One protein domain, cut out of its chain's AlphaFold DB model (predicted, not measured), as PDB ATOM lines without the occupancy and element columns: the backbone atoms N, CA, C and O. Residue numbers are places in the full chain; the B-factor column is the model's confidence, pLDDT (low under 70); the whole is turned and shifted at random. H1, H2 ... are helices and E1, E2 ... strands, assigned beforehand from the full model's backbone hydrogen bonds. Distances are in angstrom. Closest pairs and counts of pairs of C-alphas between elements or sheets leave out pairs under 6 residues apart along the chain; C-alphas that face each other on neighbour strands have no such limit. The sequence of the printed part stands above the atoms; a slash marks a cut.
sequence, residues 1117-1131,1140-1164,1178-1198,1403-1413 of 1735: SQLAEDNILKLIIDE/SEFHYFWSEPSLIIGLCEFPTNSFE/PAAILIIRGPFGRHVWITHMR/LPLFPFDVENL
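AT A GLANCE: This is residues 1117 to 1131, 1140 to 1164, 1178 to 1198 and 1403 to 1413 of the 1735 residues of the protein "Rap-GAP domain-containing protein" of Schistosoma mansoni (UniProt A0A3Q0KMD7). This is one twisted sheet made of two strand hairpins side by side, E3 with E4 and E1 with E2, with the short strand E5 added at the edge next to E1. A single short helix, H1, only grazes this sheet near E2, E3 and E4. The printed part has 72 residues, with one named helix and five named strands in the order H1, E1, E2, E3, E4, E5 along the chain. The sheet's order is E4, E3, E2, E1, E5, all antiparallel, and the class is mostly strand. The whole is only just compact, close to loose, with a radius of gyration of the C-alphas of 13.0 A and spans of 35 by 34 by 23 A.

IN THESE COORDINATES: Start in the sheet with E2, residues 1151 to 1158: find C-alpha 1151 at (111.237, 146.199, 110.583), from where the strand runs 22.7 A to C-alpha 1158. Beside it is E3, residues 1179 to 1186, 22.4 A long, and then E4, residues 1189 to 1196, 23.1 A long, which ends with C-alpha 1196 at (130.132, 139.224, 119.582). Beside E2 too is E1, residues 1143 to 1147, 13.2 A long, and then E5, residues 1405 to 1407. H1, residues 1121 to 1126, begins with C-alpha 1121 at (112.704, 138.520, 125.133).

HOW THE PARTS SIT: Look first at E3 and E2, antiparallel at 166 degrees, where N 1154 and O 1183 are 2.8 A apart, within hydrogen-bond range. E4 and E3 form a hairpin with a tight link, antiparallel at 163 degrees, and N 1191 and O 1184 are 2.8 A apart. E1 and E2 form the other hairpin, also with a tight link, at 147 degrees, with N 1145 and O 1153 2.9 A apart. Edge strand E5 is antiparallel to E1 at 138 degrees, with N 1146 and O 1406 2.7 A apart. From edge to edge the strands' lines turn by 101 degrees. E1 and E4 are apart. H1 only grazes the sheet, with its residues 1121 to 1125; in H1 every O i to N i+4 pair is within hydrogen-bond range.

THE WHOLE: The two C-alphas farthest apart are those of Glu 1131 and Leu 1403, 39.9 A. Look for three cuts: residues 1132 to 1139, 1165 to 1177 and 1199 to 1402 are not printed, and the C-alphas across the gaps are 18.1 A, 11.5 A and 29.3 A apart. Of the links that are printed whole, none is long. The mean pLDDT of the printed part is 71.9, and 27 residues are under 70, among them residues 1126 to 1131 and 1158 to 1164.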
ATOM      1  N   SER A1117     112.481 132.353 114.639       72.09
ATOM      2  CA  SER A1117     112.954 132.056 115.989       72.09
ATOM      3  C   SER A1117     111.823 132.038 117.017       72.09
ATOM      4  O   SER A1117     111.110 133.028 117.207       72.09
ATOM      5  N   GLN A1118     111.724 130.934 117.757       70.03
ATOM      6  CA  GLN A1118     110.839 130.800 118.919       70.03
ATOM      7  C   GLN A1118     111.370 131.509 120.175       70.03
ATOM      8  O   GLN A1118     110.622 131.680 121.133       70.03
ATOM      9  N   LEU A1119     112.622 131.980 120.164       73.05
ATOM     10  CA  LEU A1119     113.170 132.786 121.254       73.05
ATOM     11  C   LEU A1119     112.478 134.157 121.296       73.05
ATOM     12  O   LEU A1119     112.507 134.903 120.316       73.05
ATOM     13  N   ALA A1120     111.877 134.466 122.442       73.82
ATOM     14  CA  ALA A1120     111.340 135.775 122.802       73.82
ATOM     15  C   ALA A1120     112.217 136.442 123.875       73.82
ATOM     16  O   ALA A1120     113.078 135.798 124.475       73.82
ATOM     17  N   GLU A1121     111.977 137.719 124.146       79.74
ATOM     18  CA  GLU A1121     112.704 138.520 125.133       79.74
ATOM     19  C   GLU A1121     112.719 137.877 126.519       79.74
ATOM     20  O   GLU A1121     113.784 137.694 127.100       79.74
ATOM     21  N   ASP A1122     111.556 137.451 127.017       74.03
ATOM     22  CA  ASP A1122     111.436 136.844 128.348       74.03
ATOM     23  C   ASP A1122     112.212 135.522 128.443       74.03
ATOM     24  O   ASP A1122     112.740 135.176 129.497       74.03
ATOM     25  N   ASN A1123     112.315 134.789 127.331       73.48
ATOM     26  CA  ASN A1123     113.072 133.544 127.247       73.48
ATOM     27  C   ASN A1123     114.580 133.807 127.263       73.48
ATOM     28  O   ASN A1123     115.325 133.039 127.862       73.48
ATOM     29  N   ILE A1124     115.022 134.880 126.607       75.25
ATOM     30  CA  ILE A1124     116.425 135.299 126.569       75.25
ATOM     31  C   ILE A1124     116.847 135.827 127.944       75.25
ATOM     32  O   ILE A1124     117.864 135.390 128.464       75.25
ATOM     33  N   LEU A1125     116.035 136.675 128.584       73.15
ATOM     34  CA  LEU A1125     116.308 137.194 129.930       73.15
ATOM     35  C   LEU A1125     116.381 136.067 130.979       73.15
ATOM     36  O   LEU A1125     117.317 136.037 131.772       73.15
ATOM     37  N   LYS A1126     115.470 135.082 130.928       69.36
ATOM     38  CA  LYS A1126     115.519 133.875 131.785       69.36
ATOM     39  C   LYS A1126     116.786 133.026 131.615       69.36
ATOM     40  O   LYS A1126     117.110 132.268 132.516       69.36
ATOM     41  N   LEU A1127     117.464 133.103 130.468       65.63
ATOM     42  CA  LEU A1127     118.714 132.373 130.207       65.63
ATOM     43  C   LEU A1127     119.970 133.162 130.619       65.63
ATOM     44  O   LEU A1127     121.066 132.620 130.534       65.63
ATOM     45  N   ILE A1128     119.828 134.431 131.017       66.20
ATOM     46  CA  ILE A1128     120.940 135.338 131.361       66.20
ATOM     47  C   ILE A1128     120.949 135.679 132.858       66.20
ATOM     48  O   ILE A1128     122.000 135.980 133.419       66.20
ATOM     49  N   ILE A1129     119.783 135.658 133.504       62.29
ATOM     50  CA  ILE A1129     119.616 135.988 134.921       62.29
ATOM     51  C   ILE A1129     119.701 134.698 135.749       62.29
ATOM     52  O   ILE A1129     118.793 133.872 135.684       62.29
ATOM     53  N   ASP A1130     120.758 134.548 136.554       53.15
ATOM     54  CA  ASP A1130     120.848 133.485 137.567       53.15
ATOM     55  C   ASP A1130     119.702 133.617 138.595       53.15
ATOM     56  O   ASP A1130     119.400 134.719 139.077       53.15
ATOM     57  N   GLU A1131     119.091 132.480 138.963       50.37
ATOM     58  CA  GLU A1131     117.845 132.401 139.756       50.37
ATOM     59  C   GLU A1131     117.913 133.064 141.151       50.37
ATOM     60  O   GLU A1131     116.877 133.315 141.766       50.37
ATOM     61  N   SER A1140     112.733 145.890 130.460       53.28
ATOM     62  CA  SER A1140     113.281 147.262 130.405       53.28
ATOM     63  C   SER A1140     114.718 147.393 129.871       53.28
ATOM     64  O   SER A1140     115.209 148.506 129.718       53.28
ATOM     65  N   GLU A1141     115.410 146.283 129.604       66.66
ATOM     66  CA  GLU A1141     116.746 146.271 128.988       66.66
ATOM     67  C   GLU A1141     116.692 146.276 127.447       66.66
ATOM     68  O   GLU A1141     117.619 146.760 126.790       66.66
ATOM     69  N   PHE A1142     115.590 145.796 126.853       77.85
ATOM     70  CA  PHE A1142     115.405 145.776 125.403       77.85
ATOM     71  C   PHE A1142     114.888 147.124 124.890       77.85
ATOM     72  O   PHE A1142     113.756 147.529 125.151       77.85
ATOM     73  N   HIS A1143     115.711 147.791 124.088       78.84
ATOM     74  CA  HIS A1143     115.375 149.041 123.420       78.84
ATOM     75  C   HIS A1143     114.808 148.739 122.034       78.84
ATOM     76  O   HIS A1143     115.466 148.086 121.221       78.84
ATOM     77  N   TYR A1144     113.590 149.202 121.757       83.30
ATOM     78  CA  TYR A1144     112.898 148.904 120.508       83.30
ATOM     79  C   TYR A1144     112.939 150.072 119.539       83.30
ATOM     80  O   TYR A1144     112.641 151.215 119.880       83.30
ATOM     81  N   PHE A1145     113.238 149.745 118.291       81.64
ATOM     82  CA  PHE A1145     113.288 150.688 117.195       81.64
ATOM     83  C   PHE A1145     112.523 150.162 115.995       81.64
ATOM     84  O   PHE A1145     112.358 148.961 115.808       81.64
ATOM     85  N   TRP A1146     112.092 151.078 115.150       77.96
ATOM     86  CA  TRP A1146     111.530 150.807 113.850       77.96
ATOM     87  C   TRP A1146     112.489 151.269 112.756       77.96
ATOM     88  O   TRP A1146     113.073 152.345 112.866       77.96
ATOM     89  N   SER A1147     112.616 150.475 111.698       75.88
ATOM     90  CA  SER A1147     113.397 150.780 110.499       75.88
ATOM     91  C   SER A1147     112.500 150.703 109.272       75.88
ATOM     92  O   SER A1147     111.698 149.774 109.144       75.88
ATOM     93  N   GLU A1148     112.701 151.606 108.312       65.49
ATOM     94  CA  GLU A1148     112.180 151.386 106.959       65.49
ATOM     95  C   GLU A1148     113.009 150.300 106.248       65.49
ATOM     96  O   GLU A1148     114.224 150.249 106.447       65.49
ATOM     97  N   PRO A1149     112.390 149.402 105.457       58.34
ATOM     98  CA  PRO A1149     110.954 149.241 105.236       58.34
ATOM     99  C   PRO A1149     110.344 148.203 106.204       58.34
ATOM    100  O   PRO A1149     110.473 146.996 106.005       58.34
ATOM    101  N   SER A1150     109.609 148.667 107.220       74.08
ATOM    102  CA  SER A1150     108.770 147.827 108.092       74.08
ATOM    103  C   SER A1150     109.499 146.735 108.902       74.08
ATOM    104  O   SER A1150     109.028 145.599 108.967       74.08
ATOM    105  N   LEU A1151     110.605 147.068 109.575       84.37
ATOM    106  CA  LEU A1151     111.237 146.199 110.583       84.37
ATOM    107  C   LEU A1151     111.076 146.778 111.993       84.37
ATOM    108  O   LEU A1151     111.249 147.979 112.182       84.37
ATOM    109  N   ILE A1152     110.812 145.928 112.988       87.21
ATOM    110  CA  ILE A1152     110.965 146.256 114.415       87.21
ATOM    111  C   ILE A1152     112.229 145.563 114.922       87.21
ATOM    112  O   ILE A1152     112.384 144.355 114.763       87.21
ATOM    113  N   ILE A1153     113.128 146.325 115.529       85.75
ATOM    114  CA  ILE A1153     114.445 145.897 115.985       85.75
ATOM    115  C   ILE A1153     114.513 146.102 117.501       85.75
ATOM    116  O   ILE A1153     114.571 147.236 117.969       85.75
ATOM    117  N   GLY A1154     114.483 145.009 118.263       86.35
ATOM    118  CA  GLY A1154     114.777 144.995 119.697       86.35
ATOM    119  C   GLY A1154     116.277 144.818 119.932       86.35
ATOM    120  O   GLY A1154     116.898 143.947 119.322       86.35
ATOM    121  N   LEU A1155     116.855 145.643 120.800       85.87
ATOM    122  CA  LEU A1155     118.291 145.720 121.060       85.87
ATOM    123  C   LEU A1155     118.579 145.597 122.560       85.87
ATOM    124  O   LEU A1155     118.068 146.398 123.337       85.87
ATOM    125  N   CYS A1156     119.420 144.641 122.956       82.70
ATOM    126  CA  CYS A1156     119.890 144.487 124.337       82.70
ATOM    127  C   CYS A1156     121.418 144.363 124.381       82.70
ATOM    128  O   CYS A1156     122.018 143.686 123.541       82.70
ATOM    129  N   GLU A1157     122.047 145.038 125.342       76.60
ATOM    130  CA  GLU A1157     123.497 145.231 125.421       76.60
ATOM    131  C   GLU A1157     124.059 144.656 126.719       76.60
ATOM    132  O   GLU A1157     123.547 144.956 127.794       76.60
ATOM    133  N   PHE A1158     125.129 143.861 126.633       69.99
ATOM    134  CA  PHE A1158     125.729 143.206 127.796       69.99
ATOM    135  C   PHE A1158     127.152 143.738 128.017       69.99
ATOM    136  O   PHE A1158     128.063 143.373 127.264       69.99
ATOM    137  N   PRO A1159     127.367 144.621 129.016       54.18
ATOM    138  CA  PRO A1159     128.631 145.338 129.162       54.18
ATOM    139  C   PRO A1159     129.797 144.460 129.640       54.18
ATOM    140  O   PRO A1159     130.941 144.797 129.339       54.18
ATOM    141  N   THR A1160     129.564 143.360 130.375       52.19
ATOM    142  CA  THR A1160     130.583 142.327 130.692       52.19
ATOM    143  C   THR A1160     129.974 141.080 131.365       52.19
ATOM    144  O   THR A1160     129.035 141.197 132.142       52.19
ATOM    145  N   ASN A1161     130.527 139.897 131.062       47.91
ATOM    146  CA  ASN A1161     130.406 138.581 131.728       47.91
ATOM    147  C   ASN A1161     129.150 138.245 132.573       47.91
ATOM    148  O   ASN A1161     129.262 137.948 133.758       47.91
ATOM    149  N   SER A1162     127.985 138.121 131.925       49.53
ATOM    150  CA  SER A1162     126.834 137.338 132.437       49.53
ATOM    151  C   SER A1162     126.409 136.164 131.533       49.53
ATOM    152  O   SER A1162     125.519 135.404 131.885       49.53
ATOM    153  N   PHE A1163     127.035 135.983 130.362       47.05
ATOM    154  CA  PHE A1163     126.533 135.064 129.322       47.05
ATOM    155  C   PHE A1163     127.163 133.653 129.323       47.05
ATOM    156  O   PHE A1163     126.675 132.755 128.640       47.05
ATOM    157  N   GLU A1164     128.272 133.440 130.043       45.99
ATOM    158  CA  GLU A1164     129.077 132.207 129.936       45.99
ATOM    159  C   GLU A1164     128.582 131.016 130.782       45.99
ATOM    160  O   GLU A1164     129.000 129.887 130.507       45.99
ATOM    161  N   PRO A1178     132.393 141.956 124.983       62.13
ATOM    162  CA  PRO A1178     131.026 142.457 125.087       62.13
ATOM    163  C   PRO A1178     130.178 141.992 123.896       62.13
ATOM    164  O   PRO A1178     130.654 141.917 122.754       62.13
ATOM    165  N   ALA A1179     128.911 141.696 124.178       70.77
ATOM    166  CA  ALA A1179     127.963 141.135 123.226       70.77
ATOM    167  C   ALA A1179     126.684 141.980 123.150       70.77
ATOM    168  O   ALA A1179     126.276 142.605 124.131       70.77
ATOM    169  N   ALA A1180     126.039 141.973 121.984       77.85
ATOM    170  CA  ALA A1180     124.705 142.535 121.795       77.85
ATOM    171  C   ALA A1180     123.749 141.476 121.242       77.85
ATOM    172  O   ALA A1180     124.100 140.700 120.350       77.85
ATOM    173  N   ILE A1181     122.519 141.479 121.748       81.98
ATOM    174  CA  ILE A1181     121.425 140.657 121.233       81.98
ATOM    175  C   ILE A1181     120.497 141.544 120.410       81.98
ATOM    176  O   ILE A1181     120.089 142.624 120.837       81.98
ATOM    177  N   LEU A1182     120.171 141.054 119.219       84.27
ATOM    178  CA  LEU A1182     119.363 141.719 118.213       84.27
ATOM    179  C   LEU A1182     118.139 140.852 117.908       84.27
ATOM    180  O   LEU A1182     118.282 139.720 117.447       84.27
ATOM    181  N   ILE A1183     116.938 141.382 118.125       86.52
ATOM    182  CA  ILE A1183     115.670 140.724 117.793       86.52
ATOM    183  C   ILE A1183     115.016 141.494 116.651       86.52
ATOM    184  O   ILE A1183     114.419 142.548 116.857       86.52
ATOM    185  N   ILE A1184     115.119 140.964 115.435       85.76
ATOM    186  CA  ILE A1184     114.520 141.548 114.232       85.76
ATOM    187  C   ILE A1184     113.153 140.902 114.002       85.76
ATOM    188  O   ILE A1184     113.064 139.715 113.696       85.76
ATOM    189  N   ARG A1185     112.074 141.678 114.089       88.38
ATOM    190  CA  ARG A1185     110.735 141.296 113.626       88.38
ATOM    191  C   ARG A1185     110.459 141.978 112.294       88.38
ATOM    192  O   ARG A1185     110.428 143.202 112.215       88.38
ATOM    193  N   GLY A1186     110.234 141.183 111.257       88.05
ATOM    194  CA  GLY A1186     109.941 141.662 109.909       88.05
ATOM    195  C   GLY A1186     108.812 140.882 109.234       88.05
ATOM    196  O   GLY A1186     108.157 140.051 109.879       88.05
ATOM    197  N   PRO A1187     108.591 141.110 107.927       87.04
ATOM    198  CA  PRO A1187     107.560 140.430 107.140       87.04
ATOM    199  C   PRO A1187     107.633 138.896 107.185       87.04
ATOM    200  O   PRO A1187     106.601 138.237 107.122       87.04
ATOM    201  N   PHE A1188     108.827 138.317 107.338       85.38
ATOM    202  CA  PHE A1188     109.046 136.864 107.306       85.38
ATOM    203  C   PHE A1188     109.117 136.196 108.692       85.38
ATOM    204  O   PHE A1188     109.319 134.986 108.784       85.38
ATOM    205  N   GLY A1189     108.879 136.956 109.768       83.35
ATOM    206  CA  GLY A1189     108.845 136.454 111.143       83.35
ATOM    207  C   GLY A1189     109.787 137.202 112.084       83.35
ATOM    208  O   GLY A1189     110.103 138.374 111.871       83.35
ATOM    209  N   ARG A1190     110.201 136.514 113.149       82.80
ATOM    210  CA  ARG A1190     111.149 136.982 114.167       82.80
ATOM    211  C   ARG A1190     112.489 136.262 114.008       82.80
ATOM    212  O   ARG A1190     112.528 135.037 113.958       82.80
ATOM    213  N   HIS A1191     113.590 136.997 113.972       80.16
ATOM    214  CA  HIS A1191     114.949 136.465 113.897       80.16
ATOM    215  C   HIS A1191     115.751 137.015 115.074       80.16
ATOM    216  O   HIS A1191     115.662 138.201 115.378       80.16
ATOM    217  N   VAL A1192     116.506 136.150 115.752       80.93
ATOM    218  CA  VAL A1192     117.333 136.529 116.904       80.93
ATOM    219  C   VAL A1192     118.785 136.288 116.532       80.93
ATOM    220  O   VAL A1192     119.148 135.161 116.199       80.93
ATOM    221  N   TRP A1193     119.597 137.340 116.561       79.39
ATOM    222  CA  TRP A1193     121.036 137.281 116.319       79.39
ATOM    223  C   TRP A1193     121.780 137.682 117.592       79.39
ATOM    224  O   TRP A1193     121.370 138.604 118.296       79.39
ATOM    225  N   ILE A1194     122.897 137.010 117.859       77.72
ATOM    226  CA  ILE A1194     123.848 137.402 118.899       77.72
ATOM    227  C   ILE A1194     125.106 137.878 118.183       77.72
ATOM    228  O   ILE A1194     125.674 137.152 117.365       77.72
ATOM    229  N   THR A1195     125.529 139.109 118.457       74.00
ATOM    230  CA  THR A1195     126.742 139.690 117.889       74.00
ATOM    231  C   THR A1195     127.808 139.788 118.974       74.00
ATOM    232  O   THR A1195     127.613 140.404 120.020       74.00
ATOM    233  N   HIS A1196     128.951 139.151 118.725       69.51
ATOM    234  CA  HIS A1196     130.132 139.224 119.582       69.51
ATOM    235  C   HIS A1196     131.206 140.039 118.874       69.51
ATOM    236  O   HIS A1196     131.498 139.797 117.697       69.51
ATOM    237  N   MET A1197     131.844 140.969 119.585       62.81
ATOM    238  CA  MET A1197     132.973 141.702 119.026       62.81
ATOM    239  C   MET A1197     134.219 140.803 118.966       62.81
ATOM    240  O   MET A1197     134.941 140.644 119.948       62.81
ATOM    241  N   ARG A1198     134.498 140.217 117.795       57.09
ATOM    242  CA  ARG A1198     135.743 139.474 117.539       57.09
ATOM    243  C   ARG A1198     136.878 140.436 117.180       57.09
ATOM    244  O   ARG A1198     136.871 141.017 116.102       57.09
ATOM    245  N   LEU A1403     114.274 159.831 109.448       54.27
ATOM    246  CA  LEU A1403     115.304 159.126 110.219       54.27
ATOM    247  C   LEU A1403     115.172 157.609 109.956       54.27
ATOM    248  O   LEU A1403     114.085 157.060 110.165       54.27
ATOM    249  N   PRO A1404     116.249 156.912 109.536       64.12
ATOM    250  CA  PRO A1404     116.177 155.502 109.140       64.12
ATOM    251  C   PRO A1404     115.922 154.564 110.328       64.12
ATOM    252  O   PRO A1404     115.626 153.386 110.129       64.12
ATOM    253  N   LEU A1405     116.028 155.087 111.555       70.58
ATOM    254  CA  LEU A1405     115.732 154.404 112.803       70.58
ATOM    255  C   LEU A1405     114.867 155.313 113.702       70.58
ATOM    256  O   LEU A1405     115.266 156.434 114.019       70.58
ATOM    257  N   PHE A1406     113.695 154.837 114.126       71.04
ATOM    258  CA  PHE A1406     112.720 155.577 114.943       71.04
ATOM    259  C   PHE A1406     112.394 154.800 116.231       71.04
ATOM    260  O   PHE A1406     112.048 153.625 116.129       71.04
ATOM    261  N   PRO A1407     112.499 155.380 117.440       71.96
ATOM    262  CA  PRO A1407     112.247 154.643 118.681       71.96
ATOM    263  C   PRO A1407     110.765 154.262 118.842       71.96
ATOM    264  O   PRO A1407     109.865 155.034 118.507       71.96
ATOM    265  N   PHE A1408     110.508 153.073 119.387       73.80
ATOM    266  CA  PHE A1408     109.182 152.688 119.869       73.80
ATOM    267  C   PHE A1408     108.969 153.164 121.309       73.80
ATOM    268  O   PHE A1408     109.894 153.121 122.117       73.80
ATOM    269  N   ASP A1409     107.750 153.603 121.626       69.43
ATOM    270  CA  ASP A1409     107.360 153.886 123.006       69.43
ATOM    271  C   ASP A1409     107.145 152.562 123.755       69.43
ATOM    272  O   ASP A1409     106.132 151.883 123.573       69.43
ATOM    273  N   VAL A1410     108.145 152.178 124.551       69.65
ATOM    274  CA  VAL A1410     108.154 150.940 125.345       69.65
ATOM    275  C   VAL A1410     107.322 151.087 126.630       69.65
ATOM    276  O   VAL A1410     106.950 150.078 127.222       69.65
ATOM    277  N   GLU A1411     106.990 152.316 127.055       67.60
ATOM    278  CA  GLU A1411     106.141 152.561 128.234       67.60
ATOM    279  C   GLU A1411     104.639 152.458 127.918       67.60
ATOM    280  O   GLU A1411     103.811 152.394 128.830       67.60
ATOM    281  N   ASN A1412     104.266 152.373 126.637       71.20
ATOM    282  CA  ASN A1412     102.902 152.053 126.238       71.20
ATOM    283  C   ASN A1412     102.514 150.644 126.730       71.20
ATOM    284  O   ASN A1412     103.052 149.639 126.261       71.20
ATOM    285  N   LEU A1413     101.528 150.580 127.632       66.49
ATOM    286  CA  LEU A1413     101.008 149.345 128.234       66.49
ATOM    287  C   LEU A1413     100.615 148.282 127.190       66.49
ATOM    288  O   LEU A1413     100.845 147.094 127.413       66.49
TER     289      LEU A1413